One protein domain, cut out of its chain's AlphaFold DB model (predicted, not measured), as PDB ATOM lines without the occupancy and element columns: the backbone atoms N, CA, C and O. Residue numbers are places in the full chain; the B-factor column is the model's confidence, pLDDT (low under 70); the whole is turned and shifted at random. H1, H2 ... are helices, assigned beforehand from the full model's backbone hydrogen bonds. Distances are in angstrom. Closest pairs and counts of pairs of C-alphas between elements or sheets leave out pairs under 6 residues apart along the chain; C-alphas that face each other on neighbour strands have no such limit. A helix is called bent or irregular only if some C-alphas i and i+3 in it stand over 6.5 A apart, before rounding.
ATOM      1  N   ASN A   8      14.094  -8.150  -8.564       95.38
ATOM      2  CA  ASN A   8      15.312  -7.682  -9.224       95.38
ATOM      3  C   ASN A   8      15.997  -6.573  -8.416       95.38
ATOM      4  O   ASN A   8      17.219  -6.577  -8.287       95.38
ATOM      5  N   GLU A   9      15.218  -5.651  -7.849       96.00
ATOM      6  CA  GLU A   9      15.723  -4.603  -6.956       96.00
ATOM      7  C   GLU A   9      16.339  -5.200  -5.692       96.00
ATOM      8  O   GLU A   9      17.452  -4.832  -5.321       96.00
ATOM      9  N   SER A  10      15.657  -6.174  -5.088       95.31
ATOM     10  CA  SER A  10      16.146  -6.876  -3.897       95.31
ATOM     11  C   SER A  10      17.441  -7.638  -4.200       95.31
ATOM     12  O   SER A  10      18.417  -7.505  -3.468       95.31
ATOM     13  N   ARG A  11      17.486  -8.382  -5.316       96.31
ATOM     14  CA  ARG A  11      18.680  -9.112  -5.765       96.31
ATOM     15  C   ARG A  11      19.852  -8.168  -6.005       96.31
ATOM     16  O   ARG A  11      20.962  -8.477  -5.590       96.31
ATOM     17  N   ARG A  12      19.616  -7.026  -6.659       97.12
ATOM     18  CA  ARG A  12      20.656  -6.022  -6.911       97.12
ATOM     19  C   ARG A  12      21.196  -5.447  -5.604       97.12
ATOM     20  O   ARG A  12      22.402  -5.457  -5.410       97.12
ATOM     21  N   TYR A  13      20.311  -5.014  -4.709       96.50
ATOM     22  CA  TYR A  13      20.694  -4.446  -3.418       96.50
ATOM     23  C   TYR A  13      21.503  -5.434  -2.564       96.50
ATOM     24  O   TYR A  13      22.565  -5.099  -2.047       96.50
ATOM     25  N   ILE A  14      21.045  -6.686  -2.459       96.00
ATOM     26  CA  ILE A  14      21.767  -7.728  -1.718       96.00
ATOM     27  C   ILE A  14      23.088  -8.072  -2.426       96.00
ATOM     28  O   ILE A  14      24.106  -8.246  -1.763       96.00
ATOM     29  N   GLY A  15      23.103  -8.095  -3.761       96.94
ATOM     30  CA  GLY A  15      24.316  -8.274  -4.559       96.94
ATOM     31  C   GLY A  15      25.378  -7.209  -4.276       96.94
ATOM     32  O   GLY A  15      26.542  -7.547  -4.061       96.94
ATOM     33  N   GLU A  16      24.977  -5.939  -4.191       97.88
ATOM     34  CA  GLU A  16      25.857  -4.829  -3.806       97.88
ATOM     35  C   GLU A  16      26.459  -5.061  -2.409       97.88
ATOM     36  O   GLU A  16      27.669  -4.911  -2.234       97.88
ATOM     37  N   ILE A  17      25.658  -5.528  -1.443       96.81
ATOM     38  CA  ILE A  17      26.158  -5.905  -0.112       96.81
ATOM     39  C   ILE A  17      27.190  -7.030  -0.225       96.81
ATOM     40  O   ILE A  17      28.294  -6.868   0.286       96.81
ATOM     41  N   THR A  18      26.876  -8.135  -0.918       96.75
ATOM     42  CA  THR A  18      27.803  -9.277  -1.058       96.75
ATOM     43  C   THR A  18      29.131  -8.882  -1.702       96.75
ATOM     44  O   THR A  18      30.177  -9.363  -1.277       96.75
ATOM     45  N   ALA A  19      29.116  -7.949  -2.660       97.06
ATOM     46  CA  ALA A  19      30.328  -7.432  -3.283       97.06
ATOM     47  C   ALA A  19      31.186  -6.612  -2.303       97.06
ATOM     48  O   ALA A  19      32.406  -6.762  -2.293       97.06
ATOM     49  N   ILE A  20      30.563  -5.786  -1.453       98.19
ATOM     50  CA  ILE A  20      31.262  -4.992  -0.426       98.19
ATOM     51  C   ILE A  20      31.962  -5.902   0.587       98.19
ATOM     52  O   ILE A  20      33.095  -5.630   0.982       98.19
ATOM     53  N   ILE A  21      31.301  -6.985   1.006       96.88
ATOM     54  CA  ILE A  21      31.814  -7.878   2.054       96.88
ATOM     55  C   ILE A  21      32.662  -9.040   1.523       96.88
ATOM     56  O   ILE A  21      33.223  -9.780   2.326       96.88
ATOM     57  N   ALA A  22      32.808  -9.203   0.204       96.94
ATOM     58  CA  ALA A  22      33.557 -10.307  -0.406       96.94
ATOM     59  C   ALA A  22      34.990 -10.519   0.149       96.94
ATOM     60  O   ALA A  22      35.376 -11.678   0.337       96.94
ATOM     61  N   PRO A  23      35.778  -9.468   0.482       97.81
ATOM     62  CA  PRO A  23      37.108  -9.642   1.078       97.81
ATOM     63  C   PRO A  23      37.112 -10.329   2.451       97.81
ATOM     64  O   PRO A  23      38.159 -10.789   2.886       97.81
ATOM     65  N   LEU A  24      35.964 -10.387   3.135       97.81
ATOM     66  CA  LEU A  24      35.812 -11.061   4.427       97.81
ATOM     67  C   LEU A  24      35.544 -12.565   4.289       97.81
ATOM     68  O   LEU A  24      35.445 -13.243   5.304       97.81
ATOM     69  N   HIS A  25      35.395 -13.060   3.056       95.44
ATOM     70  CA  HIS A  25      35.027 -14.446   2.749       95.44
ATOM     71  C   HIS A  25      33.783 -14.900   3.534       95.44
ATOM     72  O   HIS A  25      33.848 -15.834   4.332       95.44
ATOM     73  N   ALA A  36       5.733 -22.419   7.441       94.19
ATOM     74  CA  ALA A  36       5.598 -21.191   8.215       94.19
ATOM     75  C   ALA A  36       4.422 -21.263   9.199       94.19
ATOM     76  O   ALA A  36       4.527 -20.760  10.316       94.19
ATOM     77  N   LYS A  37       3.316 -21.907   8.812       96.19
ATOM     78  CA  LYS A  37       2.136 -22.021   9.666       96.19
ATOM     79  C   LYS A  37       2.434 -22.854  10.909       96.19
ATOM     80  O   LYS A  37       2.213 -22.376  12.019       96.19
ATOM     81  N   SER A  38       2.980 -24.054  10.731       95.00
ATOM     82  CA  SER A  38       3.338 -24.944  11.840       95.00
ATOM     83  C   SER A  38       4.349 -24.296  12.792       95.00
ATOM     84  O   SER A  38       4.183 -24.351  14.011       95.00
ATOM     85  N   ALA A  39       5.351 -23.596  12.251       92.75
ATOM     86  CA  ALA A  39       6.350 -22.901  13.058       92.75
ATOM     87  C   ALA A  39       5.762 -21.752  13.895       92.75
ATOM     88  O   ALA A  39       6.156 -21.570  15.047       92.75
ATOM     89  N   ILE A  40       4.816 -20.985  13.340       95.56
ATOM     90  CA  ILE A  40       4.129 -19.921  14.081       95.56
ATOM     91  C   ILE A  40       3.173 -20.509  15.116       95.56
ATOM     92  O   ILE A  40       3.209 -20.076  16.267       95.56
ATOM     93  N   ASP A  41       2.374 -21.511  14.741       96.25
ATOM     94  CA  ASP A  41       1.439 -22.188  15.645       96.25
ATOM     95  C   ASP A  41       2.174 -22.788  16.856       96.25
ATOM     96  O   ASP A  41       1.715 -22.658  17.990       96.25
ATOM     97  N   GLY A  42       3.367 -23.354  16.640       94.19
ATOM     98  CA  GLY A  42       4.191 -23.965  17.684       94.19
ATOM     99  C   GLY A  42       4.746 -23.006  18.743       94.19
ATOM    100  O   GLY A  42       5.235 -23.472  19.771       94.19
ATOM    101  N   VAL A  43       4.674 -21.687  18.530       94.00
ATOM    102  CA  VAL A  43       5.169 -20.679  19.486       94.00
ATOM    103  C   VAL A  43       4.070 -19.771  20.041       94.00
ATOM    104  O   VAL A  43       4.375 -18.879  20.834       94.00
ATOM    105  N   LEU A  44       2.803 -19.975  19.659       94.44
ATOM    106  CA  LEU A  44       1.695 -19.110  20.082       94.44
ATOM    107  C   LEU A  44       1.526 -19.080  21.603       94.44
ATOM    108  O   LEU A  44       1.459 -17.995  22.178       94.44
ATOM    109  N   ASP A  45       1.534 -20.248  22.248       94.94
ATOM    110  CA  ASP A  45       1.350 -20.365  23.701       94.94
ATOM    111  C   ASP A  45       2.478 -19.677  24.492       94.94
ATOM    112  O   ASP A  45       2.244 -19.116  25.561       94.94
ATOM    113  N   GLU A  46       3.707 -19.688  23.963       95.94
ATOM    114  CA  GLU A  46       4.873 -19.047  24.586       95.94
ATOM    115  C   GLU A  46       4.874 -17.525  24.371       95.94
ATOM    116  O   GLU A  46       5.201 -16.756  25.278       95.94
ATOM    117  N   ARG A  47       4.546 -17.078  23.153       95.94
ATOM    118  CA  ARG A  47       4.712 -15.684  22.710       95.94
ATOM    119  C   ARG A  47       3.489 -14.811  23.005       95.94
ATOM    120  O   ARG A  47       3.643 -13.602  23.192       95.94
ATOM    121  N   GLY A  48       2.301 -15.412  23.038       96.50
ATOM    122  CA  GLY A  48       1.016 -14.770  23.304       96.50
ATOM    123  C   GLY A  48       0.481 -13.868  22.181       96.50
ATOM    124  O   GLY A  48       1.181 -13.488  21.237       96.50
ATOM    125  N   ASP A  49      -0.784 -13.464  22.325       96.69
ATOM    126  CA  ASP A  49      -1.536 -12.707  21.310       96.69
ATOM    127  C   ASP A  49      -0.937 -11.333  20.988       96.69
ATOM    128  O   ASP A  49      -1.031 -10.852  19.860       96.69
ATOM    129  N   GLY A  50      -0.308 -10.677  21.970       97.88
ATOM    130  CA  GLY A  50       0.320  -9.369  21.766       97.88
ATOM    131  C   GLY A  50       1.462  -9.431  20.749       97.88
ATOM    132  O   GLY A  50       1.565  -8.566  19.879       97.88
ATOM    133  N   TRP A  51       2.282 -10.483  20.819       98.06
ATOM    134  CA  TRP A  51       3.309 -10.745  19.817       98.06
ATOM    135  C   TRP A  51       2.684 -11.093  18.467       98.06
ATOM    136  O   TRP A  51       3.097 -10.524  17.457       98.06
ATOM    137  N   LEU A  52       1.672 -11.971  18.454       98.12
ATOM    138  CA  LEU A  52       1.025 -12.411  17.218       98.12
ATOM    139  C   LEU A  52       0.436 -11.227  16.438       98.12
ATOM    140  O   LEU A  52       0.713 -11.064  15.251       98.12
ATOM    141  N   ASN A  53      -0.321 -10.363  17.114       98.12
ATOM    142  CA  ASN A  53      -0.907  -9.173  16.500       98.12
ATOM    143  C   ASN A  53       0.178  -8.236  15.952       98.12
ATOM    144  O   ASN A  53       0.080  -7.776  14.818       98.12
ATOM    145  N   ALA A  54       1.262  -8.028  16.709       97.50
ATOM    146  CA  ALA A  54       2.369  -7.189  16.264       97.50
ATOM    147  C   ALA A  54       3.057  -7.733  14.999       97.50
ATOM    148  O   ALA A  54       3.382  -6.953  14.103       97.50
ATOM    149  N   VAL A  55       3.278  -9.051  14.890       96.62
ATOM    150  CA  VAL A  55       3.907  -9.639  13.691       96.62
ATOM    151  C   VAL A  55       2.956  -9.699  12.497       96.62
ATOM    152  O   VAL A  55       3.421  -9.511  11.369       96.62
ATOM    153  N   ILE A  56       1.652  -9.893  12.723       97.69
ATOM    154  CA  ILE A  56       0.629  -9.797  11.674       97.69
ATOM    155  C   ILE A  56       0.630  -8.387  11.092       97.69
ATOM    156  O   ILE A  56       0.805  -8.231   9.880       97.69
ATOM    157  N   ASP A  57       0.500  -7.364  11.935       96.50
ATOM    158  CA  ASP A  57       0.473  -5.968  11.496       96.50
ATOM    159  C   ASP A  57       1.775  -5.596  10.782       96.50
ATOM    160  O   ASP A  57       1.759  -5.029   9.688       96.50
ATOM    161  N   TYR A  58       2.916  -5.996  11.350       95.06
ATOM    162  CA  TYR A  58       4.229  -5.726  10.775       95.06
ATOM    163  C   TYR A  58       4.392  -6.283   9.355       95.06
ATOM    164  O   TYR A  58       5.028  -5.635   8.531       95.06
ATOM    165  N   HIS A  59       3.861  -7.465   9.035       95.81
ATOM    166  CA  HIS A  59       4.019  -8.039   7.693       95.81
ATOM    167  C   HIS A  59       2.910  -7.604   6.733       95.81
ATOM    168  O   HIS A  59       3.183  -7.283   5.575       95.81
ATOM    169  N   THR A  60       1.665  -7.571   7.208       96.75
ATOM    170  CA  THR A  60       0.493  -7.333   6.354       96.75
ATOM    171  C   THR A  60       0.282  -5.860   6.008       96.75
ATOM    172  O   THR A  60      -0.273  -5.563   4.950       96.75
ATOM    173  N   ALA A  61       0.779  -4.930   6.832       95.00
ATOM    174  CA  ALA A  61       0.698  -3.484   6.599       95.00
ATOM    175  C   ALA A  61       1.974  -2.885   5.965       95.00
ATOM    176  O   ALA A  61       2.254  -1.695   6.110       95.00
ATOM    177  N   GLN A  62       2.803  -3.702   5.314       90.56
ATOM    178  CA  GLN A  62       4.020  -3.260   4.621       90.56
ATOM    179  C   GLN A  62       3.999  -3.714   3.154       90.56
ATOM    180  O   GLN A  62       3.134  -4.485   2.749       90.56
ATOM    181  N   GLY A  63       4.982  -3.265   2.363       91.94
ATOM    182  CA  GLY A  63       4.963  -3.250   0.894       91.94
ATOM    183  C   GLY A  63       4.247  -4.402   0.177       91.94
ATOM    184  O   GLY A  63       3.373  -4.143  -0.639       91.94
ATOM    185  N   TYR A  64       4.594  -5.663   0.443       93.94
ATOM    186  CA  TYR A  64       3.954  -6.805  -0.218       93.94
ATOM    187  C   TYR A  64       2.556  -7.102   0.317       93.94
ATOM    188  O   TYR A  64       1.636  -7.267  -0.482       93.94
ATOM    189  N   GLY A  65       2.396  -7.140   1.642       95.56
ATOM    190  CA  GLY A  65       1.106  -7.395   2.276       95.56
ATOM    191  C   GLY A  65       0.069  -6.337   1.908       95.56
ATOM    192  O   GLY A  65      -1.065  -6.666   1.564       95.56
ATOM    193  N   GLU A  66       0.478  -5.069   1.864       95.44
ATOM    194  CA  GLU A  66      -0.376  -3.968   1.433       95.44
ATOM    195  C   GLU A  66      -0.728  -4.076  -0.055       95.44
ATOM    196  O   GLU A  66      -1.912  -4.055  -0.395       95.44
ATOM    197  N   ALA A  67       0.269  -4.276  -0.927       95.06
ATOM    198  CA  ALA A  67       0.066  -4.369  -2.375       95.06
ATOM    199  C   ALA A  67      -0.842  -5.534  -2.805       95.06
ATOM    200  O   ALA A  67      -1.484  -5.448  -3.849       95.06
ATOM    201  N   HIS A  68      -0.914  -6.604  -2.008       95.81
ATOM    202  CA  HIS A  68      -1.736  -7.786  -2.290       95.81
ATOM    203  C   HIS A  68      -2.993  -7.868  -1.413       95.81
ATOM    204  O   HIS A  68      -3.698  -8.873  -1.448       95.81
ATOM    205  N   GLY A  69      -3.291  -6.833  -0.619       97.00
ATOM    206  CA  GLY A  69      -4.474  -6.812   0.246       97.00
ATOM    207  C   GLY A  69      -4.484  -7.909   1.318       97.00
ATOM    208  O   GLY A  69      -5.553  -8.289   1.790       97.00
ATOM    209  N   LEU A  70      -3.314  -8.424   1.705       97.56
ATOM    210  CA  LEU A  70      -3.173  -9.489   2.699       97.56
ATOM    211  C   LEU A  70      -3.491  -8.948   4.088       97.56
ATOM    212  O   LEU A  70      -3.030  -7.870   4.453       97.56
ATOM    213  N   ARG A  71      -4.285  -9.679   4.872       97.50
ATOM    214  CA  ARG A  71      -4.734  -9.264   6.209       97.50
ATOM    215  C   ARG A  71      -4.832 -10.464   7.144       97.50
ATOM    216  O   ARG A  71      -5.046 -11.589   6.693       97.50
ATOM    217  N   GLY A  72      -4.734 -10.196   8.444       97.69
ATOM    218  CA  GLY A  72      -4.892 -11.210   9.484       97.69
ATOM    219  C   GLY A  72      -3.833 -12.312   9.419       97.69
ATOM    220  O   GLY A  72      -2.812 -12.183   8.744       97.69
ATOM    221  N   TYR A  73      -4.101 -13.402  10.132       98.12
ATOM    222  CA  TYR A  73      -3.179 -14.527  10.267       98.12
ATOM    223  C   TYR A  73      -2.817 -15.165   8.915       98.12
ATOM    224  O   TYR A  73      -1.641 -15.301   8.598       98.12
ATOM    225  N   GLU A  74      -3.803 -15.464   8.066       98.25
ATOM    226  CA  GLU A  74      -3.551 -16.054   6.739       98.25
ATOM    227  C   GLU A  74      -2.718 -15.126   5.842       98.25
ATOM    228  O   GLU A  74      -1.800 -15.564   5.151       98.25
ATOM    229  N   GLY A  75      -2.980 -13.816   5.899       97.75
ATOM    230  CA  GLY A  75      -2.171 -12.833   5.185       97.75
ATOM    231  C   GLY A  75      -0.728 -12.772   5.686       97.75
ATOM    232  O   GLY A  75       0.190 -12.570   4.894       97.75
ATOM    233  N   TYR A  76      -0.520 -12.964   6.989       97.50
ATOM    234  CA  TYR A  76       0.810 -13.064   7.577       97.50
ATOM    235  C   TYR A  76       1.551 -14.318   7.096       97.50
ATOM    236  O   TYR A  76       2.687 -14.188   6.638       97.50
ATOM    237  N   ILE A  77       0.910 -15.491   7.108       97.94
ATOM    238  CA  ILE A  77       1.508 -16.732   6.592       97.94
ATOM    239  C   ILE A  77       1.894 -16.586   5.116       97.94
ATOM    240  O   ILE A  77       3.049 -16.825   4.768       97.94
ATOM    241  N   ALA A  78       1.003 -16.051   4.276       97.00
ATOM    242  CA  ALA A  78       1.302 -15.794   2.866       97.00
ATOM    243  C   ALA A  78       2.493 -14.831   2.666       97.00
ATOM    244  O   ALA A  78       3.269 -14.969   1.716       97.00
ATOM    245  N   CYS A  79       2.679 -13.854   3.563       96.62
ATOM    246  CA  CYS A  79       3.864 -12.995   3.538       96.62
ATOM    247  C   CYS A  79       5.148 -13.765   3.889       96.62
ATOM    248  O   CYS A  79       6.202 -13.468   3.330       96.62
ATOM    249  N   LEU A  80       5.105 -14.718   4.820       96.19
ATOM    250  CA  LEU A  80       6.279 -15.517   5.180       96.19
ATOM    251  C   LEU A  80       6.670 -16.492   4.068       96.19
ATOM    252  O   LEU A  80       7.856 -16.619   3.758       96.19
ATOM    253  N   GLU A  81       5.687 -17.124   3.435       96.06
ATOM    254  CA  GLU A  81       5.905 -18.055   2.327       96.06
ATOM    255  C   GLU A  81       6.543 -17.358   1.124       96.06
ATOM    256  O   GLU A  81       7.595 -17.795   0.650       96.06
ATOM    257  N   GLU A  82       5.994 -16.215   0.689       95.62
ATOM    258  CA  GLU A  82       6.602 -15.452  -0.409       95.62
ATOM    259  C   GLU A  82       8.032 -15.042  -0.060       95.62
ATOM    260  O   GLU A  82       8.944 -15.161  -0.886       95.62
ATOM    261  N   ARG A  83       8.238 -14.596   1.186       95.12
ATOM    262  CA  ARG A  83       9.535 -14.104   1.647       95.12
ATOM    263  C   ARG A  83      10.574 -15.204   1.512       95.12
ATOM    264  O   ARG A  83      11.629 -14.958   0.932       95.12
ATOM    265  N   ARG A  84      10.255 -16.398   2.007       95.56
ATOM    266  CA  ARG A  84      11.107 -17.582   1.915       95.56
ATOM    267  C   ARG A  84      11.439 -17.921   0.463       95.56
ATOM    268  O   ARG A  84      12.608 -18.061   0.108       95.56
ATOM    269  N   GLU A  85      10.430 -18.019  -0.402       96.00
ATOM    270  CA  GLU A  85      10.630 -18.363  -1.814       96.00
ATOM    271  C   GLU A  85      11.521 -17.354  -2.542       96.00
ATOM    272  O   GLU A  85      12.398 -17.725  -3.332       96.00
ATOM    273  N   ARG A  86      11.307 -16.065  -2.280       95.69
ATOM    274  CA  ARG A  86      12.102 -14.983  -2.853       95.69
ATOM    275  C   ARG A  86      13.532 -14.998  -2.321       95.69
ATOM    276  O   ARG A  86      14.464 -14.883  -3.114       95.69
ATOM    277  N   GLU A  87      13.717 -15.137  -1.011       96.00
ATOM    278  CA  GLU A  87      15.037 -15.212  -0.378       96.00
ATOM    279  C   GLU A  87      15.852 -16.380  -0.940       96.00
ATOM    280  O   GLU A  87      16.992 -16.173  -1.349       96.00
ATOM    281  N   LEU A  88      15.257 -17.570  -1.071       97.00
ATOM    282  CA  LEU A  88      15.914 -18.743  -1.655       97.00
ATOM    283  C   LEU A  88      16.306 -18.532  -3.122       97.00
ATOM    284  O   LEU A  88      17.406 -18.915  -3.527       97.00
ATOM    285  N   ARG A  89      15.430 -17.926  -3.937       97.50
ATOM    286  CA  ARG A  89      15.743 -17.608  -5.343       97.50
ATOM    287  C   ARG A  89      16.880 -16.597  -5.457       97.50
ATOM    288  O   ARG A  89      17.769 -16.782  -6.286       97.50
ATOM    289  N   ILE A  90      16.882 -15.569  -4.610       97.19
ATOM    290  CA  ILE A  90      17.957 -14.577  -4.567       97.19
ATOM    291  C   ILE A  90      19.261 -15.230  -4.110       97.19
ATOM    292  O   ILE A  90      20.251 -15.118  -4.827       97.19
ATOM    293  N   LEU A  91      19.265 -15.941  -2.981       97.19
ATOM    294  CA  LEU A  91      20.461 -16.560  -2.411       97.19
ATOM    295  C   LEU A  91      21.161 -17.474  -3.422       97.19
ATOM    296  O   LEU A  91      22.350 -17.312  -3.671       97.19
ATOM    297  N   ARG A  92      20.401 -18.347  -4.094       96.38
ATOM    298  CA  ARG A  92      20.918 -19.261  -5.131       96.38
ATOM    299  C   ARG A  92      21.494 -18.550  -6.359       96.38
ATOM    300  O   ARG A  92      22.199 -19.179  -7.140       96.38
ATOM    301  N   SER A  93      21.164 -17.275  -6.567       96.25
ATOM    302  CA  SER A  93      21.660 -16.477  -7.694       96.25
ATOM    303  C   SER A  93      22.916 -15.663  -7.371       96.25
ATOM    304  O   SER A  93      23.523 -15.105  -8.284       96.25
ATOM    305  N   LEU A  94      23.288 -15.552  -6.093       95.00
ATOM    306  CA  LEU A  94      24.397 -14.713  -5.652       95.00
ATOM    307  C   LEU A  94      25.716 -15.500  -5.644       95.00
ATOM    308  O   LEU A  94      25.728 -16.664  -5.250       95.00
TER     309      LEU A  94
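This is residues 8 to 25 and 36 to 94 of the 118 residues of an uncharacterized protein of Bifidobacterium pseudolongum subsp. globosum (UniProt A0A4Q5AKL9). What shape do these coordinates make? One long helix, H5, is the spine of a loose model: H2, H3 and H4 pack on it with its residues 72 to 81, and H1 comes near it at its other end, by Ile 90, with residues 20 to 25 sticking out. H3 has a kink of 65 degrees near residue 51, and its residues 45 to 51 stick out as well. What is it built of, and how large is it? The printed part has 77 residues with five named helices, H1 to H5 in order along the chain, and no named strand, so its class is all helix. It is loose, with a radius of gyration of the C-alphas of 15.5 A, and only just elongated, with spans of 43 by 28 by 18 A.

How does H1, residues 8 to 24, stand to H5, residues 72 to 91? They are close but not clearly touching, with 5.6 A between their closest C-alphas, those of Arg 11 and Ile 90. They run the same way at a steep tilt of 53 degrees. What else does H5, the hub, touch? H2, residues 36 to 41, touches residues 77 to 81 of H5 alone, closest at the C-alphas of Lys 37 and Ile 77, 6.1 A apart, at a steep tilt of 42 degrees, opposite ways. Residues 55 to 60 of H3, residues 44 to 60, touch H5, closest at the C-alphas of Ile 56 and Tyr 76, 5.2 A apart, with the lines only just about perpendicular at 72 degrees. H4, residues 63 to 67, touches residues 75 to 79 of H5 alone, closest at the C-alphas of Gly 65 and Cys 79, 6.4 A apart. Which parts stay apart, and are the backbones well formed? H1 is apart from H2, H3 and H4, and H2 is apart from H4. Every O i to N i+4 pair is within hydrogen-bond range in H2, H4 and H5, against 11 of 13 in H1 and 10 of 13 in H3.

Where does H1 lie? Its C-alphas run 24.9 A from (15.312, -7.682, -9.224) at Asn 8 to Leu 24, with a kink of 28 degrees near residue 18; it is irregular, C-alphas 20 and 23 being 7.6 A apart. How long are the others? H2 measures 8.6 A from first to last C-alpha, H4 6.0 A, and H3 18.1 A; H3 is irregular, C-alphas 46 and 49 being 9.6 A apart. H5 measures 28.5 A and ends at C-alpha 91, at (20.461, -16.560, -2.411).

How far does it reach? The two C-alphas farthest apart, those of Pro 23 and Asp 49, are 43.7 A apart. Where is it cut? Residues 26 to 35 are not printed, and C-alphas 25 and 36 are 30.7 A apart across the cut; the links H2 to H3, H3 to H4 and H4 to H5 are tight. Is confidence low anywhere? The mean pLDDT of the printed part is 96.2, and no printed residue is under 70.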